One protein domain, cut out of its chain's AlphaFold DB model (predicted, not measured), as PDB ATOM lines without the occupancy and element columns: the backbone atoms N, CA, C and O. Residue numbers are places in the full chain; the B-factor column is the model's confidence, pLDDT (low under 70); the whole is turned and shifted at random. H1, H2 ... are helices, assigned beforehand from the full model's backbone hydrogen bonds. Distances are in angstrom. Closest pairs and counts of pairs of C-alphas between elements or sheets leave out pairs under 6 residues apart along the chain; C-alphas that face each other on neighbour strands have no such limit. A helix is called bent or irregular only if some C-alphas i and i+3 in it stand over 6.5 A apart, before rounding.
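AT A GLANCE: This is residues 669 to 744 of the 948 residues of the protein "Peptidoglycan/LPS O-acetylase OafA/YrhL, contains acyltransferase and SGNH-hydrolase domains" of Roseicitreum antarcticum (UniProt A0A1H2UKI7). A long bent helix, H5, runs along one side of the model, and H2 and H3 pack on its two arms, H2 on H5b and H3 on H5a, each at about right angles to the arm it meets. The short helices H1 and H4 lie along a third side, and the long loop of residues 707 to 721 bulges at one end of the long axis, with the last residues of H5b at the other end. The printed part has 76 residues, with five named helices in the order H1, H2, H3, H4, H5 and no named strand; the class is all helix. The whole is compact, with a radius of gyration of the C-alphas of 11.9 A, yet elongated in outline, spanning 36 by 23 by 19 A.

IN THESE COORDINATES: H1 is residues 669 to 672, with C-alpha 669 at (96.688, 149.586, 143.743). H2, residues 675 to 683, is 12.5 A long from first to last C-alpha. H3, residues 690 to 697, measures 13.5 A and is irregular: C-alphas 693 and 696 are 7.8 A apart. H4 is residues 702 to 706, and its C-alpha 706 is at (95.927, 150.432, 134.246). H5, residues 722 to 742, was assigned as one helix by its hydrogen bonds but is bent, with C-alphas 730 and 733 at 7.4 A. Its arms are H5a, residues 722 to 730, 12.4 A long, and H5b, residues 733 to 742, 14.3 A long, ending with C-alpha 742 at (95.540, 136.836, 154.274).

HOW THE PARTS SIT: H1 and H2 only just touch, with 3 pairs of C-alphas within 8 A, and touch only at the corner by their link; the closest C-alphas, of Leu 670 and Gly 676, are 4.5 A apart. H1 and H4 only just touch, also with 3 pairs within 8 A, the closest C-alphas being those of His 669 and Trp 702 at 5.5 A. H1 and H5b are close but not clearly touching, with the C-alphas of Leu 670 and Ala 736 at 7.3 A. H2 touches H3 about perpendicular, at 78 degrees, and the closest C-alphas, of Leu 680 and Ala 695, are 5.6 A apart. H2 also touches H5b about perpendicular, at 82 degrees, where the closest C-alphas are those of Gly 676 and Val 739, 6.0 A apart. H3 touches H5a about perpendicular, at 83 degrees, with the closest C-alphas, of Ala 690 and Leu 728, at 5.8 A. H5a and H5b stand at a steep tilt of 54 degrees. Among the pairs that are apart are H3 and H4, and H4 and H5a. Every O i to N i+4 pair is within hydrogen-bond range in H2, H4, H5a and H5b; H3 has 0 of 4, but 4 of 5 O i to N i+3 pairs within range, and H1 is too short for an O i to N i+4 pair.

THE WHOLE: The two C-alphas farthest apart, of His 710 and Pro 744, are 37.2 A apart. The printed part has no cut. The link from H4 to H5 is long, with 15 residues; those from H1 to H2 and from H3 to H4 are tight, and that from H2 to H3 is short. The mean pLDDT of the printed part is 80.7, and residues 708 to 719 are under 70.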
ATOM      1  N   HIS A 669      96.210 148.918 142.529       87.25
ATOM      2  CA  HIS A 669      96.688 149.586 143.743       87.25
ATOM      3  C   HIS A 669      97.139 148.602 144.822       87.25
ATOM      4  O   HIS A 669      98.106 148.870 145.529       87.25
ATOM      5  N   LEU A 670      96.494 147.438 144.945       89.56
ATOM      6  CA  LEU A 670      96.954 146.406 145.873       89.56
ATOM      7  C   LEU A 670      98.296 145.809 145.444       89.56
ATOM      8  O   LEU A 670      99.142 145.554 146.303       89.56
ATOM      9  N   ILE A 671      98.529 145.624 144.144       89.00
ATOM     10  CA  ILE A 671      99.844 145.216 143.634       89.00
ATOM     11  C   ILE A 671     100.887 146.296 143.945       89.00
ATOM     12  O   ILE A 671     101.931 145.980 144.501       89.00
ATOM     13  N   ASP A 672     100.585 147.561 143.661       87.69
ATOM     14  CA  ASP A 672     101.482 148.693 143.931       87.69
ATOM     15  C   ASP A 672     101.800 148.846 145.437       87.69
ATOM     16  O   ASP A 672     102.932 149.119 145.828       87.69
ATOM     17  N   SER A 673     100.828 148.551 146.312       80.44
ATOM     18  CA  SER A 673     100.948 148.640 147.778       80.44
ATOM     19  C   SER A 673     101.908 147.637 148.436       80.44
ATOM     20  O   SER A 673     102.015 147.618 149.663       80.44
ATOM     21  N   GLN A 674     102.550 146.753 147.662       83.62
ATOM     22  CA  GLN A 674     103.318 145.575 148.101       83.62
ATOM     23  C   GLN A 674     102.509 144.508 148.866       83.62
ATOM     24  O   GLN A 674     102.865 143.329 148.818       83.62
ATOM     25  N   VAL A 675     101.400 144.859 149.531       89.69
ATOM     26  CA  VAL A 675     100.535 143.909 150.253       89.69
ATOM     27  C   VAL A 675      99.923 142.894 149.285       89.69
ATOM     28  O   VAL A 675      99.996 141.689 149.529       89.69
ATOM     29  N   GLY A 676      99.402 143.359 148.146       89.31
ATOM     30  CA  GLY A 676      98.923 142.489 147.072       89.31
ATOM     31  C   GLY A 676     100.054 141.709 146.400       89.31
ATOM     32  O   GLY A 676      99.886 140.526 146.132       89.31
ATOM     33  N   THR A 677     101.240 142.304 146.210       90.31
ATOM     34  CA  THR A 677     102.416 141.576 145.686       90.31
ATOM     35  C   THR A 677     102.798 140.391 146.566       90.31
ATOM     36  O   THR A 677     103.067 139.301 146.061       90.31
ATOM     37  N   HIS A 678     102.811 140.571 147.889       91.12
ATOM     38  CA  HIS A 678     103.103 139.481 148.818       91.12
ATOM     39  C   HIS A 678     102.064 138.364 148.752       91.12
ATOM     40  O   HIS A 678     102.439 137.196 148.858       91.12
ATOM     41  N   TYR A 679     100.788 138.710 148.566       92.19
ATOM     42  CA  TYR A 679      99.732 137.725 148.367       92.19
ATOM     43  C   TYR A 679      99.956 136.924 147.078       92.19
ATOM     44  O   TYR A 679      99.977 135.694 147.134       92.19
ATOM     45  N   LEU A 680     100.207 137.611 145.954       91.12
ATOM     46  CA  LEU A 680     100.460 136.980 144.654       91.12
ATOM     47  C   LEU A 680     101.624 135.985 144.732       91.12
ATOM     48  O   LEU A 680     101.468 134.823 144.372       91.12
ATOM     49  N   ARG A 681     102.764 136.397 145.299       89.44
ATOM     50  CA  ARG A 681     103.962 135.541 145.407       89.44
ATOM     51  C   ARG A 681     103.763 134.280 146.254       89.44
ATOM     52  O   ARG A 681     104.526 133.336 146.101       89.44
ATOM     53  N   ARG A 682     102.790 134.269 147.170       89.25
ATOM     54  CA  ARG A 682     102.521 133.128 148.061       89.25
ATOM     55  C   ARG A 682     101.438 132.195 147.531       89.25
ATOM     56  O   ARG A 682     101.560 130.994 147.711       89.25
ATOM     57  N   HIS A 683     100.391 132.748 146.921       89.56
ATOM     58  CA  HIS A 683      99.151 132.012 146.655       89.56
ATOM     59  C   HIS A 683      98.856 131.812 145.169       89.56
ATOM     60  O   HIS A 683      97.951 131.050 144.834       89.56
ATOM     61  N   CYS A 684      99.573 132.465 144.250       85.50
ATOM     62  CA  CYS A 684      99.309 132.297 142.820       85.50
ATOM     63  C   CYS A 684      99.440 130.873 142.265       85.50
ATOM     64  O   CYS A 684      98.671 130.558 141.359       85.50
ATOM     65  N   PRO A 685     100.283 129.982 142.819       73.25
ATOM     66  CA  PRO A 685     100.283 128.584 142.393       73.25
ATOM     67  C   PRO A 685      98.947 127.842 142.629       73.25
ATOM     68  O   PRO A 685      98.704 126.839 141.969       73.25
ATOM     69  N   GLU A 686      98.072 128.326 143.525       74.44
ATOM     70  CA  GLU A 686      96.871 127.601 143.995       74.44
ATOM     71  C   GLU A 686      95.548 128.394 143.882       74.44
ATOM     72  O   GLU A 686      94.469 127.834 144.061       74.44
ATOM     73  N   SER A 687      95.593 129.703 143.607       76.44
ATOM     74  CA  SER A 687      94.447 130.611 143.835       76.44
ATOM     75  C   SER A 687      93.529 130.865 142.633       76.44
ATOM     76  O   SER A 687      92.415 131.354 142.821       76.44
ATOM     77  N   GLY A 688      93.960 130.548 141.406       82.75
ATOM     78  CA  GLY A 688      93.124 130.656 140.201       82.75
ATOM     79  C   GLY A 688      92.693 132.081 139.811       82.75
ATOM     80  O   GLY A 688      91.723 132.235 139.072       82.75
ATOM     81  N   PHE A 689      93.366 133.124 140.310       90.44
ATOM     82  CA  PHE A 689      93.118 134.506 139.884       90.44
ATOM     83  C   PHE A 689      93.787 134.810 138.537       90.44
ATOM     84  O   PHE A 689      94.937 134.431 138.316       90.44
ATOM     85  N   ALA A 690      93.112 135.559 137.668       88.38
ATOM     86  CA  ALA A 690      93.640 136.006 136.380       88.38
ATOM     87  C   ALA A 690      94.891 136.887 136.551       88.38
ATOM     88  O   ALA A 690      95.864 136.745 135.810       88.38
ATOM     89  N   VAL A 691      94.930 137.717 137.601       89.31
ATOM     90  CA  VAL A 691      96.088 138.555 137.949       89.31
ATOM     91  C   VAL A 691      97.363 137.751 138.235       89.31
ATOM     92  O   VAL A 691      98.466 138.293 138.132       89.31
ATOM     93  N   CYS A 692      97.257 136.452 138.537       90.00
ATOM     94  CA  CYS A 692      98.420 135.596 138.754       90.00
ATOM     95  C   CYS A 692      99.279 135.392 137.505       90.00
ATOM     96  O   CYS A 692     100.468 135.115 137.650       90.00
ATOM     97  N   ALA A 693      98.736 135.631 136.306       86.88
ATOM     98  CA  ALA A 693      99.530 135.694 135.079       86.88
ATOM     99  C   ALA A 693     100.631 136.778 135.134       86.88
ATOM    100  O   ALA A 693     101.629 136.680 134.425       86.88
ATOM    101  N   TYR A 694     100.485 137.778 136.012       86.62
ATOM    102  CA  TYR A 694     101.427 138.890 136.185       86.62
ATOM    103  C   TYR A 694     102.171 138.841 137.527       86.62
ATOM    104  O   TYR A 694     102.778 139.837 137.932       86.62
ATOM    105  N   ALA A 695     102.139 137.707 138.237       87.19
ATOM    106  CA  ALA A 695     102.777 137.573 139.549       87.19
ATOM    107  C   ALA A 695     104.295 137.839 139.498       87.19
ATOM    108  O   ALA A 695     104.823 138.513 140.385       87.19
ATOM    109  N   ASP A 696     104.970 137.388 138.436       85.88
ATOM    110  CA  ASP A 696     106.419 137.562 138.240       85.88
ATOM    111  C   ASP A 696     106.818 139.008 137.910       85.88
ATOM    112  O   ASP A 696     107.959 139.410 138.126       85.88
ATOM    113  N   GLN A 697     105.870 139.815 137.425       84.50
ATOM    114  CA  GLN A 697     106.084 141.227 137.095       84.50
ATOM    115  C   GLN A 697     105.842 142.148 138.304       84.50
ATOM    116  O   GLN A 697     106.143 143.339 138.249       84.50
ATOM    117  N   ALA A 698     105.301 141.624 139.410       84.44
ATOM    118  CA  ALA A 698     104.973 142.411 140.592       84.44
ATOM    119  C   ALA A 698     106.209 142.708 141.485       84.44
ATOM    120  O   ALA A 698     107.016 141.808 141.759       84.44
ATOM    121  N   PRO A 699     106.328 143.923 142.063       88.06
ATOM    122  CA  PRO A 699     105.339 145.003 142.059       88.06
ATOM    123  C   PRO A 699     105.360 145.829 140.764       88.06
ATOM    124  O   PRO A 699     106.418 146.168 140.244       88.06
ATOM    125  N   MET A 700     104.172 146.209 140.297       85.56
ATOM    126  CA  MET A 700     103.979 147.116 139.168       85.56
ATOM    127  C   MET A 700     103.360 148.416 139.665       85.56
ATOM    128  O   MET A 700     102.410 148.387 140.448       85.56
ATOM    129  N   HIS A 701     103.857 149.545 139.165       84.62
ATOM    130  CA  HIS A 701     103.243 150.836 139.445       84.62
ATOM    131  C   HIS A 701     101.834 150.893 138.833       84.62
ATOM    132  O   HIS A 701     101.648 150.581 137.653       84.62
ATOM    133  N   TRP A 702     100.841 151.330 139.612       82.81
ATOM    134  CA  TRP A 702      99.421 151.259 139.234       82.81
ATOM    135  C   TRP A 702      99.088 151.959 137.906       82.81
ATOM    136  O   TRP A 702      98.234 151.476 137.163       82.81
ATOM    137  N   ILE A 703      99.765 153.072 137.574       76.94
ATOM    138  CA  ILE A 703      99.557 153.763 136.287       76.94
ATOM    139  C   ILE A 703      99.975 152.862 135.124       76.94
ATOM    140  O   ILE A 703      99.238 152.764 134.148       76.94
ATOM    141  N   GLY A 704     101.120 152.183 135.250       74.75
ATOM    142  CA  GLY A 704     101.600 151.240 134.239       74.75
ATOM    143  C   GLY A 704     100.660 150.046 134.101       74.75
ATOM    144  O   GLY A 704     100.348 149.641 132.992       74.75
ATOM    145  N   PHE A 705     100.103 149.557 135.214       83.50
ATOM    146  CA  PHE A 705      99.126 148.469 135.180       83.50
ATOM    147  C   PHE A 705      97.833 148.839 134.433       83.50
ATOM    148  O   PHE A 705      97.308 148.014 133.695       83.50
ATOM    149  N   LEU A 706      97.284 150.039 134.670       77.62
ATOM    150  CA  LEU A 706      95.927 150.432 134.246       77.62
ATOM    151  C   LEU A 706      95.852 151.188 132.916       77.62
ATOM    152  O   LEU A 706      94.760 151.307 132.342       77.62
ATOM    153  N   PHE A 707      96.957 151.806 132.507       71.69
ATOM    154  CA  PHE A 707      97.023 152.745 131.388       71.69
ATOM    155  C   PHE A 707      98.220 152.467 130.476       71.69
ATOM    156  O   PHE A 707      98.732 153.411 129.872       71.69
ATOM    157  N   ALA A 708      98.666 151.211 130.380       64.69
ATOM    158  CA  ALA A 708      99.658 150.833 129.384       64.69
ATOM    159  C   ALA A 708      99.139 151.240 127.993       64.69
ATOM    160  O   ALA A 708      97.987 150.996 127.654       64.69
ATOM    161  N   ASP A 709      99.939 151.940 127.203       54.75
ATOM    162  CA  ASP A 709      99.615 152.272 125.814       54.75
ATOM    163  C   ASP A 709     100.881 152.150 124.960       54.75
ATOM    164  O   ASP A 709     101.914 151.686 125.446       54.75
ATOM    165  N   HIS A 710     100.804 152.538 123.684       40.34
ATOM    166  CA  HIS A 710     101.884 152.379 122.702       40.34
ATOM    167  C   HIS A 710     103.252 152.950 123.141       40.34
ATOM    168  O   HIS A 710     104.261 152.523 122.584       40.34
ATOM    169  N   ASN A 711     103.319 153.832 124.150       37.44
ATOM    170  CA  ASN A 711     104.571 154.432 124.633       37.44
ATOM    171  C   ASN A 711     104.963 154.014 126.066       37.44
ATOM    172  O   ASN A 711     106.080 154.287 126.509       37.44
ATOM    173  N   LEU A 712     104.095 153.275 126.769       46.34
ATOM    174  CA  LEU A 712     104.400 152.541 128.004       46.34
ATOM    175  C   LEU A 712     104.067 151.053 127.782       46.34
ATOM    176  O   LEU A 712     103.072 150.561 128.316       46.34
ATOM    177  N   PRO A 713     104.888 150.309 127.012       44.22
ATOM    178  CA  PRO A 713     104.599 148.927 126.601       44.22
ATOM    179  C   PRO A 713     104.619 147.904 127.753       44.22
ATOM    180  O   PRO A 713     104.477 146.707 127.524       44.22
ATOM    181  N   THR A 714     104.815 148.349 128.994       50.19
ATOM    182  CA  THR A 714     104.917 147.491 130.179       50.19
ATOM    183  C   THR A 714     103.664 147.635 131.038       50.19
ATOM    184  O   THR A 714     103.606 148.436 131.968       50.19
ATOM    185  N   GLY A 715     102.641 146.843 130.716       58.59
ATOM    186  CA  GLY A 715     101.506 146.649 131.608       58.59
ATOM    187  C   GLY A 715     100.348 145.858 130.987       58.59
ATOM    188  O   GLY A 715     100.140 145.944 129.776       58.59
ATOM    189  N   PRO A 716      99.601 145.097 131.806       66.69
ATOM    190  CA  PRO A 716      98.499 144.240 131.359       66.69
ATOM    191  C   PRO A 716      97.353 145.011 130.689       66.69
ATOM    192  O   PRO A 716      96.921 144.695 129.582       66.69
ATOM    193  N   PHE A 717      96.871 146.088 131.314       69.88
ATOM    194  CA  PHE A 717      95.643 146.750 130.882       69.88
ATOM    195  C   PHE A 717      95.932 148.051 130.106       69.88
ATOM    196  O   PHE A 717      96.627 148.923 130.638       69.88
ATOM    197  N   PRO A 718      95.370 148.255 128.893       60.62
ATOM    198  CA  PRO A 718      94.381 147.455 128.167       60.62
ATOM    199  C   PRO A 718      94.982 146.544 127.076       60.62
ATOM    200  O   PRO A 718      94.257 146.137 126.175       60.62
ATOM    201  N   ASN A 719      96.292 146.288 127.092       66.56
ATOM    202  CA  ASN A 719      96.986 145.584 126.006       66.56
ATOM    203  C   ASN A 719      96.654 144.078 125.936       66.56
ATOM    204  O   ASN A 719      96.906 143.447 124.911       66.56
ATOM    205  N   ASP A 720      96.096 143.503 127.002       70.81
ATOM    206  CA  ASP A 720      95.664 142.107 127.049       70.81
ATOM    207  C   ASP A 720      94.429 141.807 126.175       70.81
ATOM    208  O   ASP A 720      93.568 142.673 125.980       70.81
ATOM    209  N   PRO A 721      94.247 140.542 125.739       79.38
ATOM    210  CA  PRO A 721      93.013 140.098 125.097       79.38
ATOM    211  C   PRO A 721      91.762 140.471 125.909       79.38
ATOM    212  O   PRO A 721      91.757 140.408 127.141       79.38
ATOM    213  N   VAL A 722      90.662 140.787 125.215       72.62
ATOM    214  CA  VAL A 722      89.398 141.250 125.824       72.62
ATOM    215  C   VAL A 722      88.919 140.320 126.950       72.62
ATOM    216  O   VAL A 722      88.523 140.799 128.010       72.62
ATOM    217  N   ALA A 723      89.038 139.000 126.777       77.38
ATOM    218  CA  ALA A 723      88.669 138.010 127.794       77.38
ATOM    219  C   ALA A 723      89.488 138.130 129.097       77.38
ATOM    220  O   ALA A 723      88.926 138.037 130.186       77.38
ATOM    221  N   MET A 724      90.798 138.389 129.000       81.38
ATOM    222  CA  MET A 724      91.661 138.618 130.166       81.38
ATOM    223  C   MET A 724      91.307 139.943 130.851       81.38
ATOM    224  O   MET A 724      91.187 140.004 132.073       81.38
ATOM    225  N   SER A 725      91.042 140.986 130.061       80.81
ATOM    226  CA  SER A 725      90.579 142.278 130.576       80.81
ATOM    227  C   SER A 725      89.253 142.165 131.345       80.81
ATOM    228  O   SER A 725      89.113 142.796 132.393       80.81
ATOM    229  N   ILE A 726      88.304 141.337 130.882       79.88
ATOM    230  CA  ILE A 726      87.060 141.017 131.611       79.88
ATOM    231  C   ILE A 726      87.377 140.259 132.905       79.88
ATOM    232  O   ILE A 726      86.917 140.664 133.971       79.88
ATOM    233  N   ALA A 727      88.203 139.213 132.842       84.38
ATOM    234  CA  ALA A 727      88.535 138.397 134.010       84.38
ATOM    235  C   ALA A 727      89.182 139.226 135.137       84.38
ATOM    236  O   ALA A 727      88.729 139.174 136.283       84.38
ATOM    237  N   LEU A 728      90.171 140.066 134.801       85.94
ATOM    238  CA  LEU A 728      90.803 141.008 135.734       85.94
ATOM    239  C   LEU A 728      89.792 142.013 136.313       85.94
ATOM    240  O   LEU A 728      89.872 142.394 137.485       85.94
ATOM    241  N   SER A 729      88.839 142.453 135.489       84.69
ATOM    242  CA  SER A 729      87.780 143.390 135.868       84.69
ATOM    243  C   SER A 729      86.825 142.804 136.910       84.69
ATOM    244  O   SER A 729      86.562 143.443 137.936       84.69
ATOM    245  N   GLU A 730      86.329 141.591 136.673       85.38
ATOM    246  CA  GLU A 730      85.339 140.920 137.519       85.38
ATOM    247  C   GLU A 730      85.941 140.418 138.837       85.38
ATOM    248  O   GLU A 730      85.280 140.420 139.880       85.38
ATOM    249  N   GLU A 731      87.216 140.021 138.832       90.00
ATOM    250  CA  GLU A 731      87.841 139.441 140.018       90.00
ATOM    251  C   GLU A 731      88.324 140.459 141.053       90.00
ATOM    252  O   GLU A 731      88.558 140.068 142.196       90.00
ATOM    253  N   GLN A 732      88.450 141.747 140.706       89.69
ATOM    254  CA  GLN A 732      89.127 142.754 141.542       89.69
ATOM    255  C   GLN A 732      88.636 142.801 142.999       89.69
ATOM    256  O   GLN A 732      89.428 142.943 143.932       89.69
ATOM    257  N   THR A 733      87.326 142.638 143.217       86.69
ATOM    258  CA  THR A 733      86.731 142.644 144.562       86.69
ATOM    259  C   THR A 733      87.096 141.374 145.323       86.69
ATOM    260  O   THR A 733      87.442 141.427 146.501       86.69
ATOM    261  N   ARG A 734      87.052 140.224 144.644       91.69
ATOM    262  CA  ARG A 734      87.386 138.913 145.212       91.69
ATOM    263  C   ARG A 734      88.880 138.826 145.533       91.69
ATOM    264  O   ARG A 734      89.228 138.361 146.613       91.69
ATOM    265  N   PHE A 735      89.735 139.362 144.663       91.25
ATOM    266  CA  PHE A 735      91.168 139.512 144.910       91.25
ATOM    267  C   PHE A 735      91.435 140.403 146.129       91.25
ATOM    268  O   PHE A 735      92.146 140.000 147.047       91.25
ATOM    269  N   ALA A 736      90.805 141.579 146.208       89.25
ATOM    270  CA  ALA A 736      90.987 142.484 147.341       89.25
ATOM    271  C   ALA A 736      90.544 141.886 148.682       89.25
ATOM    272  O   ALA A 736      91.229 142.056 149.694       89.25
ATOM    273  N   LEU A 737      89.423 141.160 148.693       91.19
ATOM    274  CA  LEU A 737      88.957 140.436 149.875       91.19
ATOM    275  C   LEU A 737      89.927 139.318 150.274       91.19
ATOM    276  O   LEU A 737      90.180 139.149 151.464       91.19
ATOM    277  N   ALA A 738      90.505 138.602 149.308       89.94
ATOM    278  CA  ALA A 738      91.491 137.559 149.574       89.94
ATOM    279  C   ALA A 738      92.799 138.130 150.157       89.94
ATOM    280  O   ALA A 738      93.299 137.618 151.159       89.94
ATOM    281  N   VAL A 739      93.296 139.248 149.614       90.88
ATOM    282  CA  VAL A 739      94.452 139.982 150.165       90.88
ATOM    283  C   VAL A 739      94.167 140.475 151.590       90.88
ATOM    284  O   VAL A 739      95.019 140.374 152.475       90.88
ATOM    285  N   PHE A 740      92.961 140.996 151.845       91.06
ATOM    286  CA  PHE A 740      92.559 141.414 153.189       91.06
ATOM    287  C   PHE A 740      92.469 140.235 154.167       91.06
ATOM    288  O   PHE A 740      92.903 140.375 155.308       91.06
ATOM    289  N   ALA A 741      91.940 139.089 153.731       91.81
ATOM    290  CA  ALA A 741      91.820 137.889 154.555       91.81
ATOM    291  C   ALA A 741      93.188 137.283 154.922       91.81
ATOM    292  O   ALA A 741      93.363 136.862 156.064       91.81
ATOM    293  N   ASP A 742      94.163 137.294 154.004       91.81
ATOM    294  CA  ASP A 742      95.540 136.836 154.274       91.81
ATOM    295  C   ASP A 742      96.280 137.748 155.266       91.81
ATOM    296  O   ASP A 742      97.050 137.288 156.112       91.81
ATOM    297  N   ALA A 743      96.077 139.065 155.163       90.50
ATOM    298  CA  ALA A 743      96.934 140.038 155.834       90.50
ATOM    299  C   ALA A 743      96.185 141.251 156.424       90.50
ATOM    300  O   ALA A 743      96.590 142.390 156.171       90.50
ATOM    301  N   PRO A 744      95.166 141.070 157.284       93.06
ATOM    302  CA  PRO A 744      94.245 142.146 157.665       93.06
ATOM    303  C   PRO A 744      94.947 143.336 158.332       93.06
ATOM    304  O   PRO A 744      94.705 144.486 157.969       93.06
TER     305      PRO A 744